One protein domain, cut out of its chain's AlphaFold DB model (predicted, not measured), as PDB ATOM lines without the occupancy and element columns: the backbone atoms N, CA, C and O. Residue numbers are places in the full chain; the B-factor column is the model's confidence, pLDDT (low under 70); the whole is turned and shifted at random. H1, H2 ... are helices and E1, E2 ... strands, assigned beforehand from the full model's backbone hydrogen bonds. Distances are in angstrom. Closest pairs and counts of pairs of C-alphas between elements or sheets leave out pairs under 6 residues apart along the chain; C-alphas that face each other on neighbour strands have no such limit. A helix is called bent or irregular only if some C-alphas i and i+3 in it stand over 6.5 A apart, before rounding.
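AT A GLANCE: This is residues 4 to 110 of the 114 residues of an uncharacterized protein of Neptunomonas qingdaonensis (UniProt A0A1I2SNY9). Helix H2 runs through the middle, H4 packs across it at a steep angle, and a small strand hairpin, E1 and E2, lies away from H4, joined to H2 by the long loop of residues 29 to 50. A second long loop, residues 87 to 99, folds back on itself before E3, which pairs with residues 4 to 5, while of the named elements H5 and H3 have their centres farthest from the mean of the C-alphas, at 15.5 A and 14.1 A. The printed part has 107 residues, with five named helices and three named strands in the order H1, H2, E1, E2, H3, H4, E3, H5; E1 and E2 form an antiparallel sheet. The class is mostly helix, though under half of the residues are in named elements. The whole is compact, with a radius of gyration of the C-alphas of 12.9 A and spans of 35 by 32 by 22 A.

HOW THE PARTS SIT: H1, residues 7 to 11, and H2, residues 13 to 28, touch only at the corner by their link; Arg 10 and Ile 17 have the closest C-alphas, 6.7 A apart. H4, residues 74 to 86, touches H2 with residues 76 to 81 alone, and the closest C-alphas, those of Ala 23 and Ile 77, are 5.2 A apart. H2 and H4 run the same way at a steep tilt of 68 degrees, only just short of about perpendicular. E1, residues 51 to 53, and E2, residues 59 to 61, form an antiparallel hairpin at 150 degrees, with N 52 and O 60, and N 60 and O 52, each 2.8 A apart and within hydrogen-bond range. H3, residues 64 to 68, is apart from H4 and only just apart from H2, at 8.3 A. E3, residues 100 to 102, pairs with no named strand, but its residues 100 to 101 are antiparallel to residues 4 to 5. H5, residues 105 to 108, is apart from E3. Every O i to N i+4 pair is within hydrogen-bond range in H3 and H4; in H2 10 of 12 are, in H1 0 of 1, with 1 of 2 O i to N i+3 pairs, and H5 is too short for such a pair.

IN THESE COORDINATES: H1 begins at C-alpha 7, (35.790, -29.696, -8.482), and is only just irregular, C-alphas 8 and 11 being 7.0 A apart. H2 is 20.3 A long and only just irregular, C-alphas 15 and 18 being 6.7 A apart. E1 and E2 are each 6.6 A long. H4 is 18.5 A long, from C-alpha 74 at (56.337, -17.337, -6.632). H5 ends at C-alpha 108, (33.822, -14.941, -16.707).

THE WHOLE: The two C-alphas farthest apart, those of Asn 32 and Gly 95, are 37.4 A apart. The printed part has no cut. The links from H2 to E1 and from H4 to E3 are long. The mean pLDDT of the printed part is 91.4, and residue 44 is under 70.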
ATOM      1  N   ARG A   4      39.386 -22.572 -14.268       95.12
ATOM      2  CA  ARG A   4      39.435 -22.877 -12.832       95.12
ATOM      3  C   ARG A   4      39.748 -24.353 -12.607       95.12
ATOM      4  O   ARG A   4      39.416 -25.162 -13.469       95.12
ATOM      5  N   PRO A   5      40.312 -24.752 -11.455       95.06
ATOM      6  CA  PRO A   5      40.540 -26.162 -11.170       95.06
ATOM      7  C   PRO A   5      39.223 -26.923 -11.168       95.06
ATOM      8  O   PRO A   5      38.221 -26.388 -10.685       95.06
ATOM      9  N   THR A   6      39.217 -28.170 -11.627       93.25
ATOM     10  CA  THR A   6      38.042 -29.046 -11.521       93.25
ATOM     11  C   THR A   6      37.648 -29.275 -10.059       93.25
ATOM     12  O   THR A   6      38.460 -29.137  -9.134       93.25
ATOM     13  N   ALA A   7      36.375 -29.612  -9.825       89.12
ATOM     14  CA  ALA A   7      35.790 -29.696  -8.482       89.12
ATOM     15  C   ALA A   7      36.580 -30.582  -7.493       89.12
ATOM     16  O   ALA A   7      36.659 -30.248  -6.310       89.12
ATOM     17  N   GLU A   8      37.222 -31.657  -7.966       88.69
ATOM     18  CA  GLU A   8      38.043 -32.556  -7.140       88.69
ATOM     19  C   GLU A   8      39.206 -31.823  -6.439       88.69
ATOM     20  O   GLU A   8      39.573 -32.139  -5.305       88.69
ATOM     21  N   HIS A   9      39.786 -30.815  -7.090       88.38
ATOM     22  CA  HIS A   9      40.975 -30.122  -6.596       88.38
ATOM     23  C   HIS A   9      40.651 -28.946  -5.663       88.38
ATOM     24  O   HIS A   9      41.526 -28.493  -4.922       88.38
ATOM     25  N   ARG A  10      39.389 -28.494  -5.623       84.38
ATOM     26  CA  ARG A  10      38.941 -27.299  -4.874       84.38
ATOM     27  C   ARG A  10      38.925 -27.465  -3.349       84.38
ATOM     28  O   ARG A  10      38.627 -26.523  -2.628       84.38
ATOM     29  N   ARG A  11      39.268 -28.649  -2.832       83.56
ATOM     30  CA  ARG A  11      39.429 -28.909  -1.387       83.56
ATOM     31  C   ARG A  11      40.889 -28.914  -0.931       83.56
ATOM     32  O   ARG A  11      41.154 -28.924   0.269       83.56
ATOM     33  N   ASN A  12      41.849 -28.905  -1.859       86.25
ATOM     34  CA  ASN A  12      43.268 -28.876  -1.517       86.25
ATOM     35  C   ASN A  12      43.697 -27.448  -1.152       86.25
ATOM     36  O   ASN A  12      44.178 -26.686  -1.991       86.25
ATOM     37  N   VAL A  13      43.516 -27.093   0.120       85.31
ATOM     38  CA  VAL A  13      43.707 -25.721   0.606       85.31
ATOM     39  C   VAL A  13      45.124 -25.207   0.336       85.31
ATOM     40  O   VAL A  13      45.298 -24.183  -0.320       85.31
ATOM     41  N   LYS A  14      46.153 -25.929   0.792       86.06
ATOM     42  CA  LYS A  14      47.545 -25.464   0.676       86.06
ATOM     43  C   LYS A  14      48.119 -25.636  -0.730       86.06
ATOM     44  O   LYS A  14      48.880 -24.787  -1.171       86.06
ATOM     45  N   GLY A  15      47.782 -26.730  -1.414       87.69
ATOM     46  CA  GLY A  15      48.370 -27.055  -2.715       87.69
ATOM     47  C   GLY A  15      47.671 -26.406  -3.908       87.69
ATOM     48  O   GLY A  15      48.275 -26.326  -4.967       87.69
ATOM     49  N   VAL A  16      46.416 -25.971  -3.761       90.75
ATOM     50  CA  VAL A  16      45.621 -25.416  -4.869       90.75
ATOM     51  C   VAL A  16      45.029 -24.069  -4.494       90.75
ATOM     52  O   VAL A  16      45.282 -23.088  -5.179       90.75
ATOM     53  N   ILE A  17      44.281 -23.977  -3.393       91.56
ATOM     54  CA  ILE A  17      43.530 -22.749  -3.074       91.56
ATOM     55  C   ILE A  17      44.452 -21.574  -2.753       91.56
ATOM     56  O   ILE A  17      44.188 -20.453  -3.176       91.56
ATOM     57  N   TYR A  18      45.539 -21.792  -2.017       92.81
ATOM     58  CA  TYR A  18      46.476 -20.718  -1.683       92.81
ATOM     59  C   TYR A  18      47.178 -20.137  -2.921       92.81
ATOM     60  O   TYR A  18      47.026 -18.931  -3.139       92.81
ATOM     61  N   PRO A  19      47.872 -20.938  -3.760       94.50
ATOM     62  CA  PRO A  19      48.484 -20.419  -4.982       94.50
ATOM     63  C   PRO A  19      47.459 -19.853  -5.965       94.50
ATOM     64  O   PRO A  19      47.706 -18.801  -6.547       94.50
ATOM     65  N   LEU A  20      46.274 -20.463  -6.077       95.06
ATOM     66  CA  LEU A  20      45.201 -19.935  -6.915       95.06
ATOM     67  C   LEU A  20      44.700 -18.572  -6.429       95.06
ATOM     68  O   LEU A  20      44.520 -17.676  -7.242       95.06
ATOM     69  N   THR A  21      44.535 -18.370  -5.117       95.19
ATOM     70  CA  THR A  21      44.094 -17.071  -4.571       95.19
ATOM     71  C   THR A  21      45.099 -15.980  -4.932       95.19
ATOM     72  O   THR A  21      44.705 -14.899  -5.359       95.19
ATOM     73  N   ALA A  22      46.395 -16.275  -4.787       95.06
ATOM     74  CA  ALA A  22      47.463 -15.342  -5.127       95.06
ATOM     75  C   ALA A  22      47.515 -15.053  -6.638       95.06
ATOM     76  O   ALA A  22      47.635 -13.896  -7.034       95.06
ATOM     77  N   ALA A  23      47.360 -16.078  -7.482       95.81
ATOM     78  CA  ALA A  23      47.309 -15.920  -8.934       95.81
ATOM     79  C   ALA A  23      46.096 -15.088  -9.383       95.81
ATOM     80  O   ALA A  23      46.248 -14.170 -10.184       95.81
ATOM     81  N   VAL A  24      44.911 -15.339  -8.817       95.56
ATOM     82  CA  VAL A  24      43.695 -14.552  -9.087       95.56
ATOM     83  C   VAL A  24      43.904 -13.091  -8.700       95.56
ATOM     84  O   VAL A  24      43.630 -12.209  -9.507       95.56
ATOM     85  N   ALA A  25      44.442 -12.831  -7.507       94.38
ATOM     86  CA  ALA A  25      44.731 -11.474  -7.050       94.38
ATOM     87  C   ALA A  25      45.738 -10.759  -7.957       94.38
ATOM     88  O   ALA A  25      45.574  -9.581  -8.256       94.38
ATOM     89  N   ARG A  26      46.772 -11.470  -8.424       95.06
ATOM     90  CA  ARG A  26      47.774 -10.906  -9.329       95.06
ATOM     91  C   ARG A  26      47.212 -10.628 -10.722       95.06
ATOM     92  O   ARG A  26      47.590  -9.626 -11.316       95.06
ATOM     93  N   ARG A  27      46.344 -11.498 -11.247       95.38
ATOM     94  CA  ARG A  27      45.808 -11.350 -12.606       95.38
ATOM     95  C   ARG A  27      44.657 -10.357 -12.699       95.38
ATOM     96  O   ARG A  27      44.616  -9.582 -13.645       95.38
ATOM     97  N   TYR A  28      43.733 -10.416 -11.749       94.81
ATOM     98  CA  TYR A  28      42.474  -9.666 -11.785       94.81
ATOM     99  C   TYR A  28      42.427  -8.518 -10.774       94.81
ATOM    100  O   TYR A  28      41.461  -7.761 -10.740       94.81
ATOM    101  N   GLY A  29      43.459  -8.381  -9.944       93.62
ATOM    102  CA  GLY A  29      43.517  -7.362  -8.908       93.62
ATOM    103  C   GLY A  29      42.621  -7.654  -7.706       93.62
ATOM    104  O   GLY A  29      41.955  -8.687  -7.589       93.62
ATOM    105  N   ILE A  30      42.636  -6.696  -6.784       94.06
ATOM    106  CA  ILE A  30      41.784  -6.646  -5.598       94.06
ATOM    107  C   ILE A  30      40.951  -5.373  -5.723       94.06
ATOM    108  O   ILE A  30      41.478  -4.309  -6.054       94.06
ATOM    109  N   ARG A  31      39.645  -5.470  -5.476       93.81
ATOM    110  CA  ARG A  31      38.737  -4.320  -5.514       93.81
ATOM    111  C   ARG A  31      39.027  -3.366  -4.350       93.81
ATOM    112  O   ARG A  31      39.556  -3.776  -3.323       93.81
ATOM    113  N   ASN A  32      38.625  -2.099  -4.471       92.38
ATOM    114  CA  ASN A  32      38.883  -1.050  -3.469       92.38
ATOM    115  C   ASN A  32      38.397  -1.380  -2.041       92.38
ATOM    116  O   ASN A  32      38.897  -0.809  -1.078       92.38
ATOM    117  N   ASP A  33      37.425  -2.281  -1.888       91.88
ATOM    118  CA  ASP A  33      36.913  -2.753  -0.596       91.88
ATOM    119  C   ASP A  33      37.653  -3.991  -0.051       91.88
ATOM    120  O   ASP A  33      37.206  -4.599   0.925       91.88
ATOM    121  N   GLY A  34      38.767  -4.382  -0.678       93.44
ATOM    122  CA  GLY A  34      39.565  -5.554  -0.320       93.44
ATOM    123  C   GLY A  34      38.996  -6.877  -0.839       93.44
ATOM    124  O   GLY A  34      39.404  -7.940  -0.372       93.44
ATOM    125  N   ALA A  35      38.026  -6.843  -1.757       95.44
ATOM    126  CA  ALA A  35      37.408  -8.048  -2.294       95.44
ATOM    127  C   ALA A  35      38.199  -8.650  -3.463       95.44
ATOM    128  O   ALA A  35      38.698  -7.944  -4.338       95.44
ATOM    129  N   TYR A  36      38.241  -9.977  -3.501       95.50
ATOM    130  CA  TYR A  36      38.880 -10.775  -4.535       95.50
ATOM    131  C   TYR A  36      37.798 -11.433  -5.401       95.50
ATOM    132  O   TYR A  36      36.798 -11.907  -4.849       95.50
ATOM    133  N   PRO A  37      37.994 -11.563  -6.722       95.19
ATOM    134  CA  PRO A  37      37.021 -12.186  -7.621       95.19
ATOM    135  C   PRO A  37      37.103 -13.727  -7.591       95.19
ATOM    136  O   PRO A  37      37.056 -14.408  -8.613       95.19
ATOM    137  N   ILE A  38      37.276 -14.311  -6.404       94.38
ATOM    138  CA  ILE A  38      37.525 -15.748  -6.229       94.38
ATOM    139  C   ILE A  38      36.282 -16.618  -6.430       94.38
ATOM    140  O   ILE A  38      36.422 -17.827  -6.602       94.38
ATOM    141  N   GLY A  39      35.078 -16.040  -6.434       93.06
ATOM    142  CA  GLY A  39      33.831 -16.775  -6.653       93.06
ATOM    143  C   GLY A  39      33.772 -17.464  -8.016       93.06
ATOM    144  O   GLY A  39      33.259 -18.573  -8.110       93.06
ATOM    145  N   ALA A  40      34.408 -16.873  -9.035       93.19
ATOM    146  CA  ALA A  40      34.541 -17.478 -10.360       93.19
ATOM    147  C   ALA A  40      35.413 -18.751 -10.345       93.19
ATOM    148  O   ALA A  40      35.278 -19.625 -11.201       93.19
ATOM    149  N   PHE A  41      36.306 -18.883  -9.357       93.12
ATOM    150  CA  PHE A  41      37.296 -19.961  -9.254       93.12
ATOM    151  C   PHE A  41      36.926 -21.008  -8.194       93.12
ATOM    152  O   PHE A  41      37.236 -22.193  -8.347       93.12
ATOM    153  N   TYR A  42      36.236 -20.591  -7.131       87.25
ATOM    154  CA  TYR A  42      35.822 -21.418  -6.000       87.25
ATOM    155  C   TYR A  42      34.301 -21.546  -5.967       87.25
ATOM    156  O   TYR A  42      33.624 -20.953  -5.134       87.25
ATOM    157  N   THR A  43      33.733 -22.361  -6.851       72.69
ATOM    158  CA  THR A  43      32.264 -22.491  -6.908       72.69
ATOM    159  C   THR A  43      31.652 -23.239  -5.729       72.69
ATOM    160  O   THR A  43      30.440 -23.214  -5.544       72.69
ATOM    161  N   LEU A  44      32.465 -23.968  -4.960       69.69
ATOM    162  CA  LEU A  44      32.026 -24.792  -3.840       69.69
ATOM    163  C   LEU A  44      33.022 -24.659  -2.688       69.69
ATOM    164  O   LEU A  44      34.231 -24.630  -2.907       69.69
ATOM    165  N   HIS A  45      32.499 -24.658  -1.459       70.38
ATOM    166  CA  HIS A  45      33.277 -24.723  -0.215       70.38
ATOM    167  C   HIS A  45      34.197 -23.521   0.072       70.38
ATOM    168  O   HIS A  45      35.240 -23.689   0.704       70.38
ATOM    169  N   ILE A  46      33.807 -22.305  -0.326       83.25
ATOM    170  CA  ILE A  46      34.436 -21.099   0.227       83.25
ATOM    171  C   ILE A  46      34.172 -21.076   1.741       83.25
ATOM    172  O   ILE A  46      33.020 -21.073   2.174       83.25
ATOM    173  N   ASP A  47      35.240 -21.093   2.544       86.25
ATOM    174  CA  ASP A  47      35.141 -21.058   4.005       86.25
ATOM    175  C   ASP A  47      34.603 -19.695   4.454       86.25
ATOM    176  O   ASP A  47      35.317 -18.690   4.408       86.25
ATOM    177  N   ASN A  48      33.346 -19.672   4.895       87.25
ATOM    178  CA  ASN A  48      32.642 -18.462   5.316       87.25
ATOM    179  C   ASN A  48      33.202 -17.831   6.602       87.25
ATOM    180  O   ASN A  48      32.842 -16.707   6.940       87.25
ATOM    181  N   ARG A  49      34.093 -18.525   7.319       88.19
ATOM    182  CA  ARG A  49      34.839 -17.949   8.448       88.19
ATOM    183  C   ARG A  49      35.986 -17.073   7.953       88.19
ATOM    184  O   ARG A  49      36.350 -16.102   8.611       88.19
ATOM    185  N   ILE A  50      36.545 -17.416   6.792       89.31
ATOM    186  CA  ILE A  50      37.673 -16.715   6.171       89.31
ATOM    187  C   ILE A  50      37.181 -15.667   5.176       89.31
ATOM    188  O   ILE A  50      37.821 -14.634   5.043       89.31
ATOM    189  N   TRP A  51      36.075 -15.923   4.479       92.69
ATOM    190  CA  TRP A  51      35.593 -15.091   3.382       92.69
ATOM    191  C   TRP A  51      34.131 -14.704   3.559       92.69
ATOM    192  O   TRP A  51      33.274 -15.543   3.813       92.69
ATOM    193  N   SER A  52      33.835 -13.434   3.316       93.81
ATOM    194  CA  SER A  52      32.479 -12.903   3.223       93.81
ATOM    195  C   SER A  52      32.149 -12.581   1.768       93.81
ATOM    196  O   SER A  52      32.897 -11.849   1.118       93.81
ATOM    197  N   CYS A  53      31.034 -13.102   1.252       93.62
ATOM    198  CA  CYS A  53      30.533 -12.713  -0.068       93.62
ATOM    199  C   CYS A  53      30.070 -11.252  -0.034       93.62
ATOM    200  O   CYS A  53      29.291 -10.869   0.838       93.62
ATOM    201  N   VAL A  54      30.548 -10.449  -0.983       93.81
ATOM    202  CA  VAL A  54      30.207  -9.024  -1.129       93.81
ATOM    203  C   VAL A  54      29.585  -8.721  -2.500       93.81
ATOM    204  O   VAL A  54      29.583  -7.573  -2.948       93.81
ATOM    205  N   GLY A  55      29.049  -9.757  -3.153       90.69
ATOM    206  CA  GLY A  55      28.264  -9.685  -4.387       90.69
ATOM    207  C   GLY A  55      28.900 -10.430  -5.561       90.69
ATOM    208  O   GLY A  55      30.087 -10.264  -5.831       90.69
ATOM    209  N   GLY A  56      28.097 -11.222  -6.281       91.38
ATOM    210  CA  GLY A  56      28.545 -11.970  -7.464       91.38
ATOM    211  C   GLY A  56      29.755 -12.854  -7.162       91.38
ATOM    212  O   GLY A  56      29.756 -13.613  -6.189       91.38
ATOM    213  N   ILE A  57      30.810 -12.707  -7.964       93.81
ATOM    214  CA  ILE A  57      32.082 -13.423  -7.780       93.81
ATOM    215  C   ILE A  57      33.008 -12.831  -6.699       93.81
ATOM    216  O   ILE A  57      34.103 -13.356  -6.482       93.81
ATOM    217  N   TRP A  58      32.614 -11.741  -6.034       94.88
ATOM    218  CA  TRP A  58      33.485 -10.973  -5.144       94.88
ATOM    219  C   TRP A  58      33.378 -11.412  -3.685       94.88
ATOM    220  O   TRP A  58      32.305 -11.400  -3.079       94.88
ATOM    221  N   PHE A  59      34.527 -11.735  -3.090       95.38
ATOM    222  CA  PHE A  59      34.639 -12.163  -1.699       95.38
ATOM    223  C   PHE A  59      35.729 -11.385  -0.979       95.38
ATOM    224  O   PHE A  59      36.860 -11.284  -1.450       95.38
ATOM    225  N   ARG A  60      35.399 -10.874   0.202       95.50
ATOM    226  CA  ARG A  60      36.320 -10.139   1.065       95.50
ATOM    227  C   ARG A  60      36.818 -11.043   2.192       95.50
ATOM    228  O   ARG A  60      35.985 -11.712   2.808       95.50
ATOM    229  N   PRO A  61      38.126 -11.086   2.487       94.81
ATOM    230  CA  PRO A  61      38.607 -11.852   3.622       94.81
ATOM    231  C   PRO A  61      38.165 -11.194   4.937       94.81
ATOM    232  O   PRO A  61      38.148  -9.970   5.049       94.81
ATOM    233  N   SER A  62      37.819 -12.001   5.939       92.38
ATOM    234  CA  SER A  62      37.507 -11.538   7.299       92.38
ATOM    235  C   SER A  62      38.724 -10.889   7.965       92.38
ATOM    236  O   SER A  62      38.576  -9.967   8.760       92.38
ATOM    237  N   ASP A  63      39.919 -11.370   7.615       91.62
ATOM    238  CA  ASP A  63      41.209 -10.813   8.013       91.62
ATOM    239  C   ASP A  63      42.172 -10.833   6.805       91.62
ATOM    240  O   ASP A  63      42.622 -11.915   6.402       91.62
ATOM    241  N   PRO A  64      42.490  -9.672   6.202       88.19
ATOM    242  CA  PRO A  64      43.430  -9.578   5.084       88.19
ATOM    243  C   PRO A  64      44.820 -10.136   5.405       88.19
ATOM    244  O   PRO A  64      45.423 -10.798   4.557       88.19
ATOM    245  N   LEU A  65      45.295  -9.974   6.647       88.00
ATOM    246  CA  LEU A  65      46.622 -10.438   7.062       88.00
ATOM    247  C   LEU A  65      46.732 -11.964   6.975       88.00
ATOM    248  O   LEU A  65      47.791 -12.499   6.659       88.00
ATOM    249  N   THR A  66      45.636 -12.690   7.197       86.56
ATOM    250  CA  THR A  66      45.594 -14.149   7.024       86.56
ATOM    251  C   THR A  66      45.801 -14.576   5.566       86.56
ATOM    252  O   THR A  66      46.274 -15.687   5.314       86.56
ATOM    253  N   ILE A  67      45.449 -13.730   4.593       89.62
ATOM    254  CA  ILE A  67      45.690 -13.994   3.168       89.62
ATOM    255  C   ILE A  67      47.120 -13.603   2.794       89.62
ATOM    256  O   ILE A  67      47.808 -14.397   2.155       89.62
ATOM    257  N   GLU A  68      47.574 -12.431   3.239       83.56
ATOM    258  CA  GLU A  68      48.920 -11.905   2.974       83.56
ATOM    259  C   GLU A  68      50.025 -12.785   3.575       83.56
ATOM    260  O   GLU A  68      51.035 -13.045   2.930       83.56
ATOM    261  N   ASN A  69      49.807 -13.333   4.774       85.06
ATOM    262  CA  ASN A  69      50.770 -14.203   5.454       85.06
ATOM    263  C   ASN A  69      50.813 -15.640   4.902       85.06
ATOM    264  O   ASN A  69      51.519 -16.499   5.443       85.06
ATOM    265  N   ARG A  70      50.060 -15.960   3.841       88.25
ATOM    266  CA  ARG A  70      50.143 -17.281   3.207       88.25
ATOM    267  C   ARG A  70      51.490 -17.414   2.514       88.25
ATOM    268  O   ARG A  70      51.758 -16.754   1.518       88.25
ATOM    269  N   ASN A  71      52.311 -18.340   3.000       86.12
ATOM    270  CA  ASN A  71      53.569 -18.684   2.350       86.12
ATOM    271  C   ASN A  71      53.302 -19.458   1.046       86.12
ATOM    272  O   ASN A  71      53.180 -20.686   1.047       86.12
ATOM    273  N   VAL A  72      53.165 -18.716  -0.050       90.81
ATOM    274  CA  VAL A  72      53.028 -19.229  -1.413       90.81
ATOM    275  C   VAL A  72      54.308 -18.897  -2.162       90.81
ATOM    276  O   VAL A  72      54.733 -17.744  -2.184       90.81
ATOM    277  N   LYS A  73      54.935 -19.897  -2.785       91.56
ATOM    278  CA  LYS A  73      56.133 -19.637  -3.582       91.56
ATOM    279  C   LYS A  73      55.744 -19.003  -4.911       91.56
ATOM    280  O   LYS A  73      54.789 -19.438  -5.547       91.56
ATOM    281  N   GLU A  74      56.542 -18.043  -5.362       93.25
ATOM    282  CA  GLU A  74      56.337 -17.337  -6.632       93.25
ATOM    283  C   GLU A  74      56.210 -18.293  -7.834       93.25
ATOM    284  O   GLU A  74      55.371 -18.084  -8.705       93.25
ATOM    285  N   GLU A  75      56.970 -19.393  -7.849       93.56
ATOM    286  CA  GLU A  75      56.877 -20.429  -8.890       93.56
ATOM    287  C   GLU A  75      55.481 -21.071  -8.977       93.56
ATOM    288  O   GLU A  75      54.988 -21.323 -10.076       93.56
ATOM    289  N   ASP A  76      54.818 -21.277  -7.833       93.38
ATOM    290  CA  ASP A  76      53.469 -21.840  -7.784       93.38
ATOM    291  C   ASP A  76      52.447 -20.802  -8.286       93.38
ATOM    292  O   ASP A  76      51.495 -21.156  -8.976       93.38
ATOM    293  N   ILE A  77      52.666 -19.509  -8.009       94.75
ATOM    294  CA  ILE A  77      51.808 -18.418  -8.506       94.75
ATOM    295  C   ILE A  77      51.884 -18.340 -10.034       94.75
ATOM    296  O   ILE A  77      50.849 -18.326 -10.698       94.75
ATOM    297  N   VAL A  78      53.092 -18.332 -10.604       95.25
ATOM    298  CA  VAL A  78      53.302 -18.263 -12.062       95.25
ATOM    299  C   VAL A  78      52.692 -19.468 -12.774       95.25
ATOM    300  O   VAL A  78      52.087 -19.319 -13.837       95.25
ATOM    301  N   LEU A  79      52.818 -20.657 -12.187       95.19
ATOM    302  CA  LEU A  79      52.230 -21.874 -12.733       95.19
ATOM    303  C   LEU A  79      50.699 -21.778 -12.798       95.19
ATOM    304  O   LEU A  79      50.101 -22.076 -13.829       95.19
ATOM    305  N   PHE A  80      50.074 -21.289 -11.725       96.19
ATOM    306  CA  PHE A  80      48.625 -21.114 -11.659       96.19
ATOM    307  C   PHE A  80      48.125 -19.975 -12.555       96.19
ATOM    308  O   PHE A  80      47.053 -20.106 -13.134       96.19
ATOM    309  N   LEU A  81      48.896 -18.896 -12.726       96.00
ATOM    310  CA  LEU A  81      48.575 -17.827 -13.679       96.00
ATOM    311  C   LEU A  81      48.452 -18.366 -15.103       96.00
ATOM    312  O   LEU A  81      47.444 -18.127 -15.762       96.00
ATOM    313  N   ARG A  82      49.438 -19.153 -15.549       95.81
ATOM    314  CA  ARG A  82      49.392 -19.788 -16.873       95.81
ATOM    315  C   ARG A  82      48.173 -20.686 -17.009       95.81
ATOM    316  O   ARG A  82      47.474 -20.615 -18.010       95.81
ATOM    317  N   ALA A  83      47.887 -21.487 -15.988       96.38
ATOM    318  CA  ALA A  83      46.775 -22.423 -16.027       96.38
ATOM    319  C   ALA A  83      45.395 -21.742 -16.026       96.38
ATOM    320  O   ALA A  83      44.487 -22.227 -16.694       96.38
ATOM    321  N   ILE A  84      45.239 -20.594 -15.353       96.19
ATOM    322  CA  ILE A  84      44.033 -19.754 -15.455       96.19
ATOM    323  C   ILE A  84      43.808 -19.289 -16.899       96.19
ATOM    324  O   ILE A  84      42.663 -19.136 -17.318       96.19
ATOM    325  N   GLU A  85      44.872 -19.053 -17.663       94.50
ATOM    326  CA  GLU A  85      44.795 -18.523 -19.027       94.50
ATOM    327  C   GLU A  85      44.661 -19.617 -20.090       94.50
ATOM    328  O   GLU A  85      43.924 -19.435 -21.060       94.50
ATOM    329  N   SER A  86      45.354 -20.744 -19.914       95.88
ATOM    330  CA  SER A  86      45.452 -21.814 -20.915       95.88
ATOM    331  C   SER A  86      44.592 -23.042 -20.615       95.88
ATOM    332  O   SER A  86      44.275 -23.799 -21.530       95.88
ATOM    333  N   GLY A  87      44.239 -23.273 -19.348       95.50
ATOM    334  CA  GLY A  87      43.608 -24.513 -18.897       95.50
ATOM    335  C   GLY A  87      44.551 -25.722 -18.873       95.50
ATOM    336  O   GLY A  87      44.095 -26.848 -18.662       95.50
ATOM    337  N   GLU A  88      45.855 -25.526 -19.091       95.12
ATOM    338  CA  GLU A  88      46.824 -26.621 -19.093       95.12
ATOM    339  C   GLU A  88      46.967 -27.264 -17.701       95.12
ATOM    340  O   GLU A  88      46.965 -26.567 -16.677       95.12
ATOM    341  N   PRO A  89      47.130 -28.601 -17.628       94.75
ATOM    342  CA  PRO A  89      47.343 -29.287 -16.363       94.75
ATOM    343  C   PRO A  89      48.526 -28.720 -15.578       94.75
ATOM    344  O   PRO A  89      49.610 -28.487 -16.107       94.75
ATOM    345  N   THR A  90      48.325 -28.544 -14.276       94.62
ATOM    346  CA  THR A  90      49.340 -28.010 -13.364       94.62
ATOM    347  C   THR A  90      49.905 -29.122 -12.493       94.62
ATOM    348  O   THR A  90      49.180 -29.725 -11.703       94.62
ATOM    349  N   GLN A  91      51.205 -29.386 -12.606       93.50
ATOM    350  CA  GLN A  91      51.876 -30.396 -11.796       93.50
ATOM    351  C   GLN A  91      52.273 -29.815 -10.433       93.50
ATOM    352  O   GLN A  91      53.138 -28.946 -10.345       93.50
ATOM    353  N   LEU A  92      51.660 -30.303  -9.353       89.12
ATOM    354  CA  LEU A  92      52.043 -29.913  -7.995       89.12
ATOM    355  C   LEU A  92      53.353 -30.590  -7.585       89.12
ATOM    356  O   LEU A  92      53.659 -31.700  -8.026       89.12
ATOM    357  N   ARG A  93      54.074 -30.001  -6.621       83.75
ATOM    358  CA  ARG A  93      55.279 -30.622  -6.029       83.75
ATOM    359  C   ARG A  93      55.026 -31.987  -5.386       83.75
ATOM    360  O   ARG A  93      55.953 -32.770  -5.233       83.75
ATOM    361  N   SER A  94      53.782 -32.279  -5.010       84.06
ATOM    362  CA  SER A  94      53.375 -33.597  -4.510       84.06
ATOM    363  C   SER A  94      53.330 -34.680  -5.594       84.06
ATOM    364  O   SER A  94      53.061 -35.831  -5.275       84.06
ATOM    365  N   GLY A  95      53.529 -34.327  -6.867       85.38
ATOM    366  CA  GLY A  95      53.365 -35.237  -8.000       85.38
ATOM    367  C   GLY A  95      51.918 -35.370  -8.487       85.38
ATOM    368  O   GLY A  95      51.666 -36.079  -9.458       85.38
ATOM    369  N   LYS A  96      50.955 -34.686  -7.852       89.38
ATOM    370  CA  LYS A  96      49.556 -34.673  -8.299       89.38
ATOM    371  C   LYS A  96      49.354 -33.621  -9.394       89.38
ATOM    372  O   LYS A  96      49.714 -32.462  -9.197       89.38
ATOM    373  N   ALA A  97      48.718 -34.013 -10.493       93.38
ATOM    374  CA  ALA A  97      48.255 -33.085 -11.516       93.38
ATOM    375  C   ALA A  97      46.921 -32.443 -11.102       93.38
ATOM    376  O   ALA A  97      46.009 -33.124 -10.626       93.38
ATOM    377  N   VAL A  98      46.816 -31.129 -11.283       95.06
ATOM    378  CA  VAL A  98      45.578 -30.355 -11.175       95.06
ATOM    379  C   VAL A  98      45.043 -30.146 -12.580       95.06
ATOM    380  O   VAL A  98      45.742 -29.613 -13.441       95.06
ATOM    381  N   THR A  99      43.808 -30.575 -12.799       95.94
ATOM    382  CA  THR A  99      43.072 -30.357 -14.047       95.94
ATOM    383  C   THR A  99      42.187 -29.125 -13.945       95.94
ATOM    384  O   THR A  99      41.772 -28.738 -12.847       95.94
ATOM    385  N   TRP A 100      41.890 -28.521 -15.093       96.31
ATOM    386  CA  TRP A 100      41.185 -27.251 -15.190       96.31
ATOM    387  C   TRP A 100      39.985 -27.365 -16.126       96.31
ATOM    388  O   TRP A 100      39.989 -28.141 -17.077       96.31
ATOM    389  N   GLU A 101      38.951 -26.591 -15.841       95.62
ATOM    390  CA  GLU A 101      37.750 -26.461 -16.656       95.62
ATOM    391  C   GLU A 101      37.499 -24.986 -16.963       95.62
ATOM    392  O   GLU A 101      37.868 -24.101 -16.186       95.62
ATOM    393  N   ALA A 102      36.883 -24.723 -18.113       96.25
ATOM    394  CA  ALA A 102      36.513 -23.374 -18.505       96.25
ATOM    395  C   ALA A 102      35.537 -22.771 -17.488       96.25
ATOM    396  O   ALA A 102      34.576 -23.421 -17.067       96.25
ATOM    397  N   ILE A 103      35.764 -21.517 -17.107       94.94
ATOM    398  CA  ILE A 103      34.799 -20.764 -16.308       94.94
ATOM    399  C   ILE A 103      33.600 -20.430 -17.212       94.94
ATOM    400  O   ILE A 103      33.809 -19.928 -18.321       94.94
ATOM    401  N   PRO A 104      32.352 -20.696 -16.778       93.06
ATOM    402  CA  PRO A 104      31.162 -20.345 -17.542       93.06
ATOM    403  C   PRO A 104      31.148 -18.864 -17.919       93.06
ATOM    404  O   PRO A 104      31.497 -18.009 -17.106       93.06
ATOM    405  N   GLN A 105      30.683 -18.552 -19.132       91.88
ATOM    406  CA  GLN A 105      30.743 -17.194 -19.683       91.88
ATOM    407  C   GLN A 105      30.109 -16.132 -18.769       91.88
ATOM    408  O   GLN A 105      30.633 -15.027 -18.689       91.88
ATOM    409  N   ALA A 106      29.022 -16.469 -18.063       90.19
ATOM    410  CA  ALA A 106      28.347 -15.557 -17.138       90.19
ATOM    411  C   ALA A 106      29.259 -15.109 -15.980       90.19
ATOM    412  O   ALA A 106      29.352 -13.921 -15.693       90.19
ATOM    413  N   GLU A 107      29.989 -16.042 -15.367       91.06
ATOM    414  CA  GLU A 107      30.943 -15.729 -14.297       91.06
ATOM    415  C   GLU A 107      32.203 -15.061 -14.866       91.06
ATOM    416  O   GLU A 107      32.751 -14.136 -14.273       91.06
ATOM    417  N   ALA A 108      32.652 -15.504 -16.047       92.12
ATOM    418  CA  ALA A 108      33.822 -14.941 -16.707       92.12
ATOM    419  C   ALA A 108      33.627 -13.464 -17.087       92.12
ATOM    420  O   ALA A 108      34.589 -12.706 -17.041       92.12
ATOM    421  N   SER A 109      32.401 -13.047 -17.421       91.56
ATOM    422  CA  SER A 109      32.083 -11.644 -17.714       91.56
ATOM    423  C   SER A 109      32.081 -10.722 -16.493       91.56
ATOM    424  O   SER A 109      32.076  -9.508 -16.662       91.56
ATOM    425  N   GLU A 110      32.082 -11.270 -15.274       91.44
ATOM    426  CA  GLU A 110      32.215 -10.480 -14.043       91.44
ATOM    427  C   GLU A 110      33.682 -10.237 -13.649       91.44
ATOM    428  O   GLU A 110      33.954  -9.444 -12.741       91.44
TER     429      GLU A 110